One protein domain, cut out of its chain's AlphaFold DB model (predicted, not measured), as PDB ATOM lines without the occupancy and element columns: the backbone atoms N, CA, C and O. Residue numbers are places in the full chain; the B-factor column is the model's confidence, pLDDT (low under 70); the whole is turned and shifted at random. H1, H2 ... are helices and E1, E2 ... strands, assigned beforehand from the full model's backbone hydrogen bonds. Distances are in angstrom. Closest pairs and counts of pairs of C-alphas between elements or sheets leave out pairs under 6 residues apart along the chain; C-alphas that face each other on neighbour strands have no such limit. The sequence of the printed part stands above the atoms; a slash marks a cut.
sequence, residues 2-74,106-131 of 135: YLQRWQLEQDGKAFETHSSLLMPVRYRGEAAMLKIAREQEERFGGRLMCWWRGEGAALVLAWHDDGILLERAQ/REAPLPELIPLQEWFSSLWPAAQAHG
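AT A GLANCE: This is residues 2 to 74 and 106 to 131 of the 135 residues of the protein "3'-kinase" of Escherichia coli (UniProt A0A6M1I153). A twisted sheet of four antiparallel strands, in the order E1, E2, E4, E3, has the helix H2 packed slantwise over one face, while the loop of residues 6 to 19 pairs in two short places with the edge strand E1. Past a cut, the tail with the short helices H3 and H4 leads away from this body, and its residues 120 to 131 stick out at one end of the longest axis. The printed part has 99 residues with four named helices and four named strands, in the order H1, E1, E2, H2, E3, E4, H3, H4; the class is mixed, helices and strands. The whole is loose, with a radius of gyration of the C-alphas of 16.5 A, and spans 54 by 36 by 24 A.

HOW THE PARTS SIT: In the sheet, E1, residues 20 to 27, and E2, residues 30 to 37, form an antiparallel hairpin, with N 23 and O 34 within hydrogen-bond range at 2.9 A. E1 bends by 61 degrees at residue 24; residues 9 to 10 pair antiparallel with its residues 25 to 26, and residues 15 to 16 with 21 to 22. E2 is also the antiparallel neighbour of E4, residues 67 to 71, with N 33 and O 70 at 2.9 A. E4 and E3, residues 60 to 64, form the second hairpin, with N 69 and O 62 at 2.8 A. H2, residues 40 to 52, is on the sheet at a height over the sheet of 9.2 A, over E4, E3 and, only just, E2, with 3 of its C-alphas falling on E2. It runs slantwise to the strands, at 39 degrees to E4 on the local plane, and its closest C-alphas to E3 are those of Cys 50 and Val 60, 6.0 A apart. E2, H2 and E3 make a split strand-helix-strand unit, two strands running the same way with E4 between them, and its crossover is right-handed; with H2 on one face, sheet and helix are two layers. H1, residues 2 to 5, only grazes the sheet. H3, residues 116 to 119, and H4, residues 123 to 130, are apart from each other and not on the sheet. Every O i to N i+4 pair is within hydrogen-bond range in H4 and 7 of 9 in H2; H1 and H3 are too short for such a pair.

IN THESE COORDINATES: H1 begins at C-alpha 2, (86.490, 216.155, 341.383). E1 measures 19.7 A, E2 22.2 A and H2 19.5 A from first to last C-alpha; E4 measures 13.5 A, E3 10.9 A, H4 10.1 A, H3 4.9 A and H1 4.8 A. H4 ends at C-alpha 130, (105.702, 213.795, 301.491).

THE WHOLE: The C-alphas farthest apart, those of Gly 29 and Gly 131, are 55.1 A apart. Residues 75 to 105 are not printed, and C-alphas 74 and 106 are 27.7 A apart across the cut. The link from H1 to E1 is long, with 14 residues. Mean pLDDT of the printed part is 92.7, and no printed residue is under 70.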
ATOM      1  N   TYR A   2      87.603 217.009 341.833       96.31
ATOM      2  CA  TYR A   2      86.490 216.155 341.383       96.31
ATOM      3  C   TYR A   2      86.088 215.049 342.369       96.31
ATOM      4  O   TYR A   2      84.896 214.857 342.586       96.31
ATOM      5  N   LEU A   3      87.058 214.400 343.035       96.56
ATOM      6  CA  LEU A   3      86.760 213.399 344.072       96.56
ATOM      7  C   LEU A   3      85.878 213.980 345.183       96.56
ATOM      8  O   LEU A   3      84.861 213.404 345.538       96.56
ATOM      9  N   GLN A   4      86.220 215.169 345.678       96.94
ATOM     10  CA  GLN A   4      85.423 215.848 346.697       96.94
ATOM     11  C   GLN A   4      84.074 216.326 346.144       96.94
ATOM     12  O   GLN A   4      83.048 216.147 346.791       96.94
ATOM     13  N   ARG A   5      84.064 216.912 344.937       97.12
ATOM     14  CA  ARG A   5      82.859 217.474 344.306       97.12
ATOM     15  C   ARG A   5      81.750 216.435 344.155       97.12
ATOM     16  O   ARG A   5      80.588 216.760 344.383       97.12
ATOM     17  N   TRP A   6      82.103 215.220 343.751       97.88
ATOM     18  CA  TRP A   6      81.139 214.142 343.522       97.88
ATOM     19  C   TRP A   6      81.159 213.072 344.610       97.88
ATOM     20  O   TRP A   6      80.499 212.052 344.449       97.88
ATOM     21  N   GLN A   7      81.868 213.323 345.718       97.94
ATOM     22  CA  GLN A   7      81.981 212.396 346.849       97.94
ATOM     23  C   GLN A   7      82.416 210.994 346.385       97.94
ATOM     24  O   GLN A   7      81.792 209.989 346.710       97.94
ATOM     25  N   LEU A   8      83.455 210.954 345.548       98.31
ATOM     26  CA  LEU A   8      83.977 209.731 344.951       98.31
ATOM     27  C   LEU A   8      84.925 209.020 345.905       98.31
ATOM     28  O   LEU A   8      85.826 209.636 346.481       98.31
ATOM     29  N   GLU A   9      84.784 207.706 345.964       98.25
ATOM     30  CA  GLU A   9      85.730 206.820 346.633       98.25
ATOM     31  C   GLU A   9      86.727 206.283 345.606       98.25
ATOM     32  O   GLU A   9      86.366 206.001 344.465       98.25
ATOM     33  N   GLN A  10      87.999 206.152 345.981       97.62
ATOM     34  CA  GLN A  10      88.993 205.563 345.083       97.62
ATOM     35  C   GLN A  10      88.771 204.053 344.986       97.62
ATOM     36  O   GLN A  10      88.641 203.380 346.004       97.62
ATOM     37  N   ASP A  11      88.778 203.524 343.764       97.62
ATOM     38  CA  ASP A  11      88.491 202.112 343.463       97.62
ATOM     39  C   ASP A  11      89.610 201.486 342.606       97.62
ATOM     40  O   ASP A  11      89.432 200.487 341.910       97.62
ATOM     41  N   GLY A  12      90.780 202.127 342.603       95.94
ATOM     42  CA  GLY A  12      91.941 201.746 341.813       95.94
ATOM     43  C   GLY A  12      92.970 202.870 341.736       95.94
ATOM     44  O   GLY A  12      92.731 203.998 342.168       95.94
ATOM     45  N   LYS A  13      94.144 202.559 341.183       97.00
ATOM     46  CA  LYS A  13      95.199 203.561 340.987       97.00
ATOM     47  C   LYS A  13      94.834 204.500 339.839       97.00
ATOM     48  O   LYS A  13      94.342 204.053 338.803       97.00
ATOM     49  N   ALA A  14      95.132 205.785 340.016       97.12
ATOM     50  CA  ALA A  14      95.123 206.736 338.913       97.12
ATOM     51  C   ALA A  14      96.225 206.393 337.903       97.12
ATOM     52  O   ALA A  14      97.291 205.903 338.285       97.12
ATOM     53  N   PHE A  15      95.985 206.706 336.636       97.31
ATOM     54  CA  PHE A  15      96.970 206.592 335.567       97.31
ATOM     55  C   PHE A  15      96.747 207.669 334.507       97.31
ATOM     56  O   PHE A  15      95.657 208.226 334.375       97.31
ATOM     57  N   GLU A  16      97.799 207.979 333.762       95.88
ATOM     58  CA  GLU A  16      97.794 209.037 332.758       95.88
ATOM     59  C   GLU A  16      97.820 208.438 331.354       95.88
ATOM     60  O   GLU A  16      98.473 207.424 331.104       95.88
ATOM     61  N   THR A  17      97.111 209.080 330.436       91.62
ATOM     62  CA  THR A  17      97.310 208.926 328.995       91.62
ATOM     63  C   THR A  17      98.041 210.158 328.472       91.62
ATOM     64  O   THR A  17      98.354 211.078 329.229       91.62
ATOM     65  N   HIS A  18      98.292 210.206 327.165       90.38
ATOM     66  CA  HIS A  18      98.841 211.405 326.537       90.38
ATOM     67  C   HIS A  18      97.980 212.655 326.807       90.38
ATOM     68  O   HIS A  18      98.523 213.709 327.119       90.38
ATOM     69  N   SER A  19      96.649 212.508 326.780       88.88
ATOM     70  CA  SER A  19      95.699 213.627 326.793       88.88
ATOM     71  C   SER A  19      94.862 213.749 328.078       88.88
ATOM     72  O   SER A  19      94.070 214.685 328.216       88.88
ATOM     73  N   SER A  20      94.952 212.805 329.027       92.88
ATOM     74  CA  SER A  20      94.033 212.736 330.178       92.88
ATOM     75  C   SER A  20      94.624 212.081 331.433       92.88
ATOM     76  O   SER A  20      95.533 211.260 331.365       92.88
ATOM     77  N   LEU A  21      94.037 212.393 332.591       95.19
ATOM     78  CA  LEU A  21      94.173 211.616 333.829       95.19
ATOM     79  C   LEU A  21      92.924 210.744 334.016       95.19
ATOM     80  O   LEU A  21      91.801 211.243 333.934       95.19
ATOM     81  N   LEU A  22      93.120 209.458 334.291       96.94
ATOM     82  CA  LEU A  22      92.068 208.466 334.493       96.94
ATOM     83  C   LEU A  22      92.175 207.849 335.888       96.94
ATOM     84  O   LEU A  22      93.273 207.598 336.385       96.94
ATOM     85  N   MET A  23      91.038 207.593 336.533       98.12
ATOM     86  CA  MET A  23      90.992 206.918 337.830       98.12
ATOM     87  C   MET A  23      89.711 206.083 337.969       98.12
ATOM     88  O   MET A  23      88.612 206.639 337.875       98.12
ATOM     89  N   PRO A  24      89.821 204.771 338.255       98.31
ATOM     90  CA  PRO A  24      88.690 203.978 338.715       98.31
ATOM     91  C   PRO A  24      88.215 204.495 340.075       98.31
ATOM     92  O   PRO A  24      89.009 204.658 341.004       98.31
ATOM     93  N   VAL A  25      86.919 204.750 340.194       98.62
ATOM     94  CA  VAL A  25      86.294 205.285 341.407       98.62
ATOM     95  C   VAL A  25      84.973 204.575 341.679       98.62
ATOM     96  O   VAL A  25      84.414 203.933 340.788       98.62
ATOM     97  N   ARG A  26      84.441 204.723 342.893       98.44
ATOM     98  CA  ARG A  26      83.038 204.429 343.181       98.44
ATOM     99  C   ARG A  26      82.244 205.716 343.319       98.44
ATOM    100  O   ARG A  26      82.694 206.670 343.956       98.44
ATOM    101  N   TYR A  27      81.055 205.732 342.733       98.25
ATOM    102  CA  TYR A  27      80.099 206.826 342.835       98.25
ATOM    103  C   TYR A  27      78.774 206.278 343.343       98.25
ATOM    104  O   TYR A  27      78.125 205.489 342.662       98.25
ATOM    105  N   ARG A  28      78.385 206.678 344.559       96.94
ATOM    106  CA  ARG A  28      77.173 206.170 345.231       96.94
ATOM    107  C   ARG A  28      77.129 204.632 345.299       96.94
ATOM    108  O   ARG A  28      76.077 204.036 345.119       96.94
ATOM    109  N   GLY A  29      78.284 204.004 345.535       96.81
ATOM    110  CA  GLY A  29      78.447 202.545 345.594       96.81
ATOM    111  C   GLY A  29      78.726 201.865 344.246       96.81
ATOM    112  O   GLY A  29      79.306 200.779 344.220       96.81
ATOM    113  N   GLU A  30      78.431 202.515 343.121       97.62
ATOM    114  CA  GLU A  30      78.586 201.929 341.784       97.62
ATOM    115  C   GLU A  30      79.971 202.177 341.185       97.62
ATOM    116  O   GLU A  30      80.618 203.184 341.476       97.62
ATOM    117  N   ALA A  31      80.439 201.258 340.335       98.19
ATOM    118  CA  ALA A  31      81.721 201.405 339.655       98.19
ATOM    119  C   ALA A  31      81.645 202.516 338.603       98.19
ATOM    120  O   ALA A  31      80.817 202.484 337.695       98.19
ATOM    121  N   ALA A  32      82.573 203.463 338.677       98.56
ATOM    122  CA  ALA A  32      82.670 204.565 337.738       98.56
ATOM    123  C   ALA A  32      84.126 204.816 337.326       98.56
ATOM    124  O   ALA A  32      85.081 204.307 337.922       98.56
ATOM    125  N   MET A  33      84.297 205.575 336.251       98.31
ATOM    126  CA  MET A  33      85.592 206.017 335.757       98.31
ATOM    127  C   MET A  33      85.618 207.540 335.740       98.31
ATOM    128  O   MET A  33      84.839 208.175 335.029       98.31
ATOM    129  N   LEU A  34      86.526 208.129 336.514       97.94
ATOM    130  CA  LEU A  34      86.824 209.552 336.438       97.94
ATOM    131  C   LEU A  34      87.835 209.779 335.311       97.94
ATOM    132  O   LEU A  34      88.930 209.221 335.352       97.94
ATOM    133  N   LYS A  35      87.487 210.632 334.347       96.31
ATOM    134  CA  LYS A  35      88.394 211.139 333.313       96.31
ATOM    135  C   LYS A  35      88.514 212.652 333.438       96.31
ATOM    136  O   LYS A  35      87.506 213.348 333.504       96.31
ATOM    137  N   ILE A  36      89.744 213.156 333.461       95.00
ATOM    138  CA  ILE A  36      90.051 214.588 333.470       95.00
ATOM    139  C   ILE A  36      90.879 214.899 332.227       95.00
ATOM    140  O   ILE A  36      92.005 214.413 332.099       95.00
ATOM    141  N   ALA A  37      90.311 215.696 331.327       92.31
ATOM    142  CA  ALA A  37      90.973 216.169 330.119       92.31
ATOM    143  C   ALA A  37      92.120 217.138 330.459       92.31
ATOM    144  O   ALA A  37      91.970 217.997 331.329       92.31
ATOM    145  N   ARG A  38      93.260 217.008 329.773       88.31
ATOM    146  CA  ARG A  38      94.379 217.970 329.845       88.31
ATOM    147  C   ARG A  38      94.460 218.875 328.620       88.31
ATOM    148  O   ARG A  38      94.962 219.989 328.727       88.31
ATOM    149  N   GLU A  39      93.956 218.399 327.490       82.12
ATOM    150  CA  GLU A  39      93.964 219.110 326.213       82.12
ATOM    151  C   GLU A  39      92.583 219.686 325.900       82.12
ATOM    152  O   GLU A  39      91.554 219.182 326.369       82.12
ATOM    153  N   GLN A  40      92.549 220.779 325.138       73.00
ATOM    154  CA  GLN A  40      91.311 221.512 324.876       73.00
ATOM    155  C   GLN A  40      90.349 220.674 324.029       73.00
ATOM    156  O   GLN A  40      89.141 220.677 324.257       73.00
ATOM    157  N   GLU A  41      90.905 219.899 323.114       73.25
ATOM    158  CA  GLU A  41      90.260 218.948 322.228       73.25
ATOM    159  C   GLU A  41      89.418 217.915 322.992       73.25
ATOM    160  O   GLU A  41      88.260 217.650 322.661       73.25
ATOM    161  N   GLU A  42      89.960 217.379 324.083       76.25
ATOM    162  CA  GLU A  42      89.292 216.380 324.921       76.25
ATOM    163  C   GLU A  42      88.080 216.959 325.674       76.25
ATOM    164  O   GLU A  42      87.150 216.226 326.027       76.25
ATOM    165  N   ARG A  43      88.022 218.288 325.862       78.44
ATOM    166  CA  ARG A  43      86.853 218.974 326.443       78.44
ATOM    167  C   ARG A  43      85.638 218.893 325.519       78.44
ATOM    168  O   ARG A  43      84.512 218.731 325.994       78.44
ATOM    169  N   PHE A  44      85.848 218.964 324.202       82.56
ATOM    170  CA  PHE A  44      84.772 218.797 323.216       82.56
ATOM    171  C   PHE A  44      84.208 217.376 323.259       82.56
ATOM    172  O   PHE A  44      82.988 217.203 323.237       82.56
ATOM    173  N   GLY A  45      85.081 216.378 323.427       85.00
ATOM    174  CA  GLY A  45      84.680 214.986 323.628       85.00
ATOM    175  C   GLY A  45      83.736 214.818 324.823       85.00
ATOM    176  O   GLY A  45      82.701 214.169 324.700       85.00
ATOM    177  N   GLY A  46      84.021 215.472 325.956       89.06
ATOM    178  CA  GLY A  46      83.143 215.443 327.134       89.06
ATOM    179  C   GLY A  46      81.736 216.001 326.875       89.06
ATOM    180  O   GLY A  46      80.743 215.404 327.298       89.06
ATOM    181  N   ARG A  47      81.627 217.102 326.117       90.00
ATOM    182  CA  ARG A  47      80.328 217.678 325.716       90.00
ATOM    183  C   ARG A  47      79.543 216.742 324.803       90.00
ATOM    184  O   ARG A  47      78.338 216.588 324.986       90.00
ATOM    185  N   LEU A  48      80.224 216.093 323.861       92.75
ATOM    186  CA  LEU A  48      79.600 215.129 322.958       92.75
ATOM    187  C   LEU A  48      79.098 213.886 323.707       92.75
ATOM    188  O   LEU A  48      77.967 213.460 323.489       92.75
ATOM    189  N   MET A  49      79.870 213.376 324.670       95.38
ATOM    190  CA  MET A  49      79.435 212.293 325.562       95.38
ATOM    191  C   MET A  49      78.163 212.664 326.342       95.38
ATOM    192  O   MET A  49      77.237 211.858 326.442       95.38
ATOM    193  N   CYS A  50      78.073 213.902 326.847       94.31
ATOM    194  CA  CYS A  50      76.864 214.398 327.516       94.31
ATOM    195  C   CYS A  50      75.658 214.490 326.569       94.31
ATOM    196  O   CYS A  50      74.526 214.297 327.008       94.31
ATOM    197  N   TRP A  51      75.885 214.793 325.286       95.31
ATOM    198  CA  TRP A  51      74.837 214.835 324.264       95.31
ATOM    199  C   TRP A  51      74.345 213.435 323.874       95.31
ATOM    200  O   TRP A  51      73.138 213.241 323.749       95.31
ATOM    201  N   TRP A  52      75.244 212.449 323.761       96.62
ATOM    202  CA  TRP A  52      74.877 211.052 323.495       96.62
ATOM    203  C   TRP A  52      74.106 210.388 324.639       96.62
ATOM    204  O   TRP A  52      73.355 209.457 324.385       96.62
ATOM    205  N   ARG A  53      74.265 210.844 325.891       93.94
ATOM    206  CA  ARG A  53      73.474 210.383 327.057       93.94
ATOM    207  C   ARG A  53      73.457 208.857 327.261       93.94
ATOM    208  O   ARG A  53      72.478 208.312 327.761       93.94
ATOM    209  N   GLY A  54      74.545 208.172 326.912       95.81
ATOM    210  CA  GLY A  54      74.644 206.711 327.024       95.81
ATOM    211  C   GLY A  54      74.125 205.933 325.804       95.81
ATOM    212  O   GLY A  54      74.136 204.706 325.793       95.81
ATOM    213  N   GLU A  55      73.673 206.609 324.749       96.12
ATOM    214  CA  GLU A  55      73.201 205.951 323.530       96.12
ATOM    215  C   GLU A  55      74.365 205.659 322.579       96.12
ATOM    216  O   GLU A  55      74.857 206.540 321.874       96.12
ATOM    217  N   GLY A  56      74.822 204.405 322.565       95.44
ATOM    218  CA  GLY A  56      75.990 203.989 321.777       95.44
ATOM    219  C   GLY A  56      77.334 204.441 322.363       95.44
ATOM    220  O   GLY A  56      78.380 204.110 321.811       95.44
ATOM    221  N   ALA A  57      77.311 205.153 323.492       96.19
ATOM    222  CA  ALA A  57      78.463 205.627 324.249       96.19
ATOM    223  C   ALA A  57      78.305 205.262 325.732       96.19
ATOM    224  O   ALA A  57      77.205 204.949 326.174       96.19
ATOM    225  N   ALA A  58      79.384 205.348 326.512       96.75
ATOM    226  CA  ALA A  58      79.288 205.205 327.963       96.75
ATOM    227  C   ALA A  58      78.414 206.317 328.572       96.75
ATOM    228  O   ALA A  58      78.534 207.492 328.206       96.75
ATOM    229  N   LEU A  59      77.561 205.958 329.526       97.38
ATOM    230  CA  LEU A  59      76.726 206.886 330.271       97.38
ATOM    231  C   LEU A  59      77.575 207.875 331.077       97.38
ATOM    232  O   LEU A  59      78.485 207.498 331.817       97.38
ATOM    233  N   VAL A  60      77.214 209.154 330.979       97.62
ATOM    234  CA  VAL A  60      77.786 210.225 331.798       97.62
ATOM    235  C   VAL A  60      77.003 210.341 333.102       97.62
ATOM    236  O   VAL A  60      75.838 210.728 333.109       97.62
ATOM    237  N   LEU A  61      77.663 210.034 334.215       97.88
ATOM    238  CA  LEU A  61      77.097 210.089 335.565       97.88
ATOM    239  C   LEU A  61      77.197 211.493 336.177       97.88
ATOM    240  O   LEU A  61      76.352 211.886 336.982       97.88
ATOM    241  N   ALA A  62      78.243 212.239 335.815       96.81
ATOM    242  CA  ALA A  62      78.444 213.636 336.183       96.81
ATOM    243  C   ALA A  62      79.459 214.303 335.239       96.81
ATOM    244  O   ALA A  62      80.345 213.646 334.698       96.81
ATOM    245  N   TRP A  63      79.360 215.621 335.070       95.31
ATOM    246  CA  TRP A  63      80.308 216.408 334.281       95.31
ATOM    247  C   TRP A  63      80.486 217.802 334.889       95.31
ATOM    248  O   TRP A  63      79.532 218.381 335.415       95.31
ATOM    249  N   HIS A  64      81.717 218.312 334.881       93.06
ATOM    250  CA  HIS A  64      82.052 219.670 335.305       93.06
ATOM    251  C   HIS A  64      83.411 220.073 334.730       93.06
ATOM    252  O   HIS A  64      84.398 219.388 334.993       93.06
ATOM    253  N   ASP A  65      83.463 221.192 334.005       91.06
ATOM    254  CA  ASP A  65      84.667 221.704 333.343       91.06
ATOM    255  C   ASP A  65      85.405 220.595 332.560       91.06
ATOM    256  O   ASP A  65      84.872 220.042 331.594       91.06
ATOM    257  N   ASP A  66      86.606 220.234 333.015       91.56
ATOM    258  CA  ASP A  66      87.496 219.252 332.386       91.56
ATOM    259  C   ASP A  66      87.230 217.811 332.833       91.56
ATOM    260  O   ASP A  66      87.782 216.863 332.272       91.56
ATOM    261  N   GLY A  67      86.429 217.638 333.883       94.50
ATOM    262  CA  GLY A  67      86.130 216.352 334.488       94.50
ATOM    263  C   GLY A  67      84.835 215.762 333.952       94.50
ATOM    264  O   GLY A  67      83.782 216.402 333.984       94.50
ATOM    265  N   ILE A  68      84.889 214.494 333.564       96.12
ATOM    266  CA  ILE A  68      83.720 213.668 333.273       96.12
ATOM    267  C   ILE A  68      83.775 212.384 334.100       96.12
ATOM    268  O   ILE A  68      84.823 211.755 334.248       96.12
ATOM    269  N   LEU A  69      82.635 212.017 334.674       97.94
ATOM    270  CA  LEU A  69      82.430 210.767 335.383       97.94
ATOM    271  C   LEU A  69      81.575 209.864 334.509       97.94
ATOM    272  O   LEU A  69      80.440 210.212 334.183       97.94
ATOM    273  N   LEU A  70      82.124 208.720 334.135       98.31
ATOM    274  CA  LEU A  70      81.479 207.752 333.258       98.31
ATOM    275  C   LEU A  70      81.113 206.498 334.041       98.31
ATOM    276  O   LEU A  70      81.792 206.151 335.014       98.31
ATOM    277  N   GLU A  71      80.088 205.785 333.588       97.88
ATOM    278  CA  GLU A  71      79.949 204.381 333.963       97.88
ATOM    279  C   GLU A  71      81.232 203.618 333.604       97.88
ATOM    280  O   GLU A  71      81.903 203.907 332.604       97.88
ATOM    281  N   ARG A  72      81.617 202.660 334.445       97.31
ATOM    282  CA  ARG A  72      82.805 201.848 334.194       97.31
ATOM    283  C   ARG A  72      82.397 200.542 333.533       97.31
ATOM    284  O   ARG A  72      81.607 199.792 334.092       97.31
ATOM    285  N   ALA A  73      82.990 200.234 332.382       94.56
ATOM    286  CA  ALA A  73      82.825 198.925 331.763       94.56
ATOM    287  C   ALA A  73      83.390 197.834 332.692       94.56
ATOM    288  O   ALA A  73      84.577 197.848 333.026       94.56
ATOM    289  N   GLN A  74      82.528 196.914 333.126       93.81
ATOM    290  CA  GLN A  74      82.884 195.767 333.974       93.81
ATOM    291  C   GLN A  74      82.548 194.415 333.328       93.81
ATOM    292  O   GLN A  74      82.745 193.378 333.953       93.81
ATOM    293  N   ARG A 106      68.505 212.995 317.199       93.19
ATOM    294  CA  ARG A 106      68.145 213.403 318.561       93.19
ATOM    295  C   ARG A 106      67.495 214.776 318.544       93.19
ATOM    296  O   ARG A 106      67.796 215.596 317.682       93.19
ATOM    297  N   GLU A 107      66.613 215.019 319.509       91.31
ATOM    298  CA  GLU A 107      65.932 216.312 319.664       91.31
ATOM    299  C   GLU A 107      66.879 217.412 320.153       91.31
ATOM    300  O   GLU A 107      66.756 218.569 319.757       91.31
ATOM    301  N   ALA A 108      67.833 217.058 321.020       91.62
ATOM    302  CA  ALA A 108      68.808 218.011 321.528       91.62
ATOM    303  C   ALA A 108      69.753 218.454 320.398       91.62
ATOM    304  O   ALA A 108      70.271 217.597 319.676       91.62
ATOM    305  N   PRO A 109      70.045 219.760 320.263       92.12
ATOM    306  CA  PRO A 109      71.000 220.228 319.269       92.12
ATOM    307  C   PRO A 109      72.390 219.667 319.566       92.12
ATOM    308  O   PRO A 109      72.778 219.524 320.730       92.12
ATOM    309  N   LEU A 110      73.135 219.361 318.505       91.06
ATOM    310  CA  LEU A 110      74.540 218.985 318.617       91.06
ATOM    311  C   LEU A 110      75.320 220.113 319.312       91.06
ATOM    312  O   LEU A 110      75.100 221.287 318.992       91.06
ATOM    313  N   PRO A 111      76.223 219.789 320.255       90.94
ATOM    314  CA  PRO A 111      77.132 220.783 320.802       90.94
ATOM    315  C   PRO A 111      78.073 221.289 319.703       90.94
ATOM    316  O   PRO A 111      78.236 220.658 318.661       90.94
ATOM    317  N   GLU A 112      78.732 222.414 319.956       87.31
ATOM    318  CA  GLU A 112      79.821 222.867 319.097       87.31
ATOM    319  C   GLU A 112      80.934 221.809 319.063       87.31
ATOM    320  O   GLU A 112      81.432 221.376 320.109       87.31
ATOM    321  N   LEU A 113      81.295 221.383 317.853       86.00
ATOM    322  CA  LEU A 113      82.347 220.415 317.573       86.00
ATOM    323  C   LEU A 113      83.352 221.038 316.610       86.00
ATOM    324  O   LEU A 113      82.980 221.820 315.737       86.00
ATOM    325  N   ILE A 114      84.610 220.631 316.741       85.94
ATOM    326  CA  ILE A 114      85.657 221.009 315.795       85.94
ATOM    327  C   ILE A 114      85.393 220.271 314.466       85.94
ATOM    328  O   ILE A 114      85.271 219.038 314.470       85.94
ATOM    329  N   PRO A 115      85.290 220.976 313.324       87.81
ATOM    330  CA  PRO A 115      85.091 220.349 312.022       87.81
ATOM    331  C   PRO A 115      86.261 219.443 311.621       87.81
ATOM    332  O   PRO A 115      87.419 219.730 311.918       87.81
ATOM    333  N   LEU A 116      85.986 218.387 310.846       89.38
ATOM    334  CA  LEU A 116      87.037 217.466 310.379       89.38
ATOM    335  C   LEU A 116      88.134 218.170 309.566       89.38
ATOM    336  O   LEU A 116      89.294 217.786 309.638       89.38
ATOM    337  N   GLN A 117      87.781 219.212 308.811       88.62
ATOM    338  CA  GLN A 117      88.733 220.004 308.024       88.62
ATOM    339  C   GLN A 117      89.780 220.694 308.906       88.62
ATOM    340  O   GLN A 117      90.943 220.781 308.528       88.62
ATOM    341  N   GLU A 118      89.368 221.163 310.084       89.50
ATOM    342  CA  GLU A 118      90.261 221.790 311.053       89.50
ATOM    343  C   GLU A 118      91.116 220.729 311.750       89.50
ATOM    344  O   GLU A 118      92.345 220.830 311.753       89.50
ATOM    345  N   TRP A 119      90.480 219.650 312.217       86.12
ATOM    346  CA  TRP A 119      91.147 218.504 312.842       86.12
ATOM    347  C   TRP A 119      92.254 217.891 311.983       86.12
ATOM    348  O   TRP A 119      93.328 217.559 312.478       86.12
ATOM    349  N   PHE A 120      91.991 217.744 310.688       89.31
ATOM    350  CA  PHE A 120      92.907 217.130 309.732       89.31
ATOM    351  C   PHE A 120      93.675 218.153 308.893       89.31
ATOM    352  O   PHE A 120      94.289 217.786 307.892       89.31
ATOM    353  N   SER A 121      93.687 219.426 309.296       90.00
ATOM    354  CA  SER A 121      94.347 220.507 308.555       90.00
ATOM    355  C   SER A 121      95.834 220.237 308.298       90.00
ATOM    356  O   SER A 121      96.347 220.578 307.234       90.00
ATOM    357  N   SER A 122      96.516 219.546 309.218       89.81
ATOM    358  CA  SER A 122      97.925 219.153 309.090       89.81
ATOM    359  C   SER A 122      98.187 218.119 307.986       89.81
ATOM    360  O   SER A 122      99.319 218.018 307.506       89.81
ATOM    361  N   LEU A 123      97.162 217.392 307.523       89.81
ATOM    362  CA  LEU A 123      97.309 216.416 306.441       89.81
ATOM    363  C   LEU A 123      97.621 217.080 305.094       89.81
ATOM    364  O   LEU A 123      98.337 216.491 304.290       89.81
ATOM    365  N   TRP A 124      97.145 218.305 304.847       88.19
ATOM    366  CA  TRP A 124      97.404 219.039 303.601       88.19
ATOM    367  C   TRP A 124      98.884 219.404 303.405       88.19
ATOM    368  O   TRP A 124      99.459 219.003 302.389       88.19
ATOM    369  N   PRO A 125      99.551 220.110 304.341       89.62
ATOM    370  CA  PRO A 125     100.977 220.391 304.207       89.62
ATOM    371  C   PRO A 125     101.818 219.109 304.245       89.62
ATOM    372  O   PRO A 125     102.797 219.008 303.509       89.62
ATOM    373  N   ALA A 126     101.421 218.094 305.026       89.12
ATOM    374  CA  ALA A 126     102.104 216.801 305.032       89.12
ATOM    375  C   ALA A 126     102.015 216.092 303.668       89.12
ATOM    376  O   ALA A 126     103.014 215.560 303.186       89.12
ATOM    377  N   ALA A 127     100.856 216.125 303.005       88.44
ATOM    378  CA  ALA A 127     100.699 215.571 301.664       88.44
ATOM    379  C   ALA A 127     101.589 216.292 300.642       88.44
ATOM    380  O   ALA A 127     102.228 215.629 299.828       88.44
ATOM    381  N   GLN A 128     101.708 217.619 300.721       85.56
ATOM    382  CA  GLN A 128     102.621 218.379 299.859       85.56
ATOM    383  C   GLN A 128     104.095 218.039 300.126       85.56
ATOM    384  O   GLN A 128     104.864 217.862 299.184       85.56
ATOM    385  N   ALA A 129     104.488 217.911 301.396       87.12
ATOM    386  CA  ALA A 129     105.869 217.637 301.791       87.12
ATOM    387  C   ALA A 129     106.318 216.192 301.511       87.12
ATOM    388  O   ALA A 129     107.496 215.953 301.249       87.12
ATOM    389  N   HIS A 130     105.395 215.228 301.561       87.69
ATOM    390  CA  HIS A 130     105.702 213.795 301.491       87.69
ATOM    391  C   HIS A 130     105.105 213.083 300.261       87.69
ATOM    392  O   HIS A 130     105.153 211.858 300.184       87.69
ATOM    393  N   GLY A 131     104.565 213.825 299.287       78.62
ATOM    394  CA  GLY A 131     104.058 213.271 298.022       78.62
ATOM    395  C   GLY A 131     102.707 212.546 298.129       78.62
ATOM    396  O   GLY A 131     102.441 211.622 297.363       78.62
TER     397      GLY A 131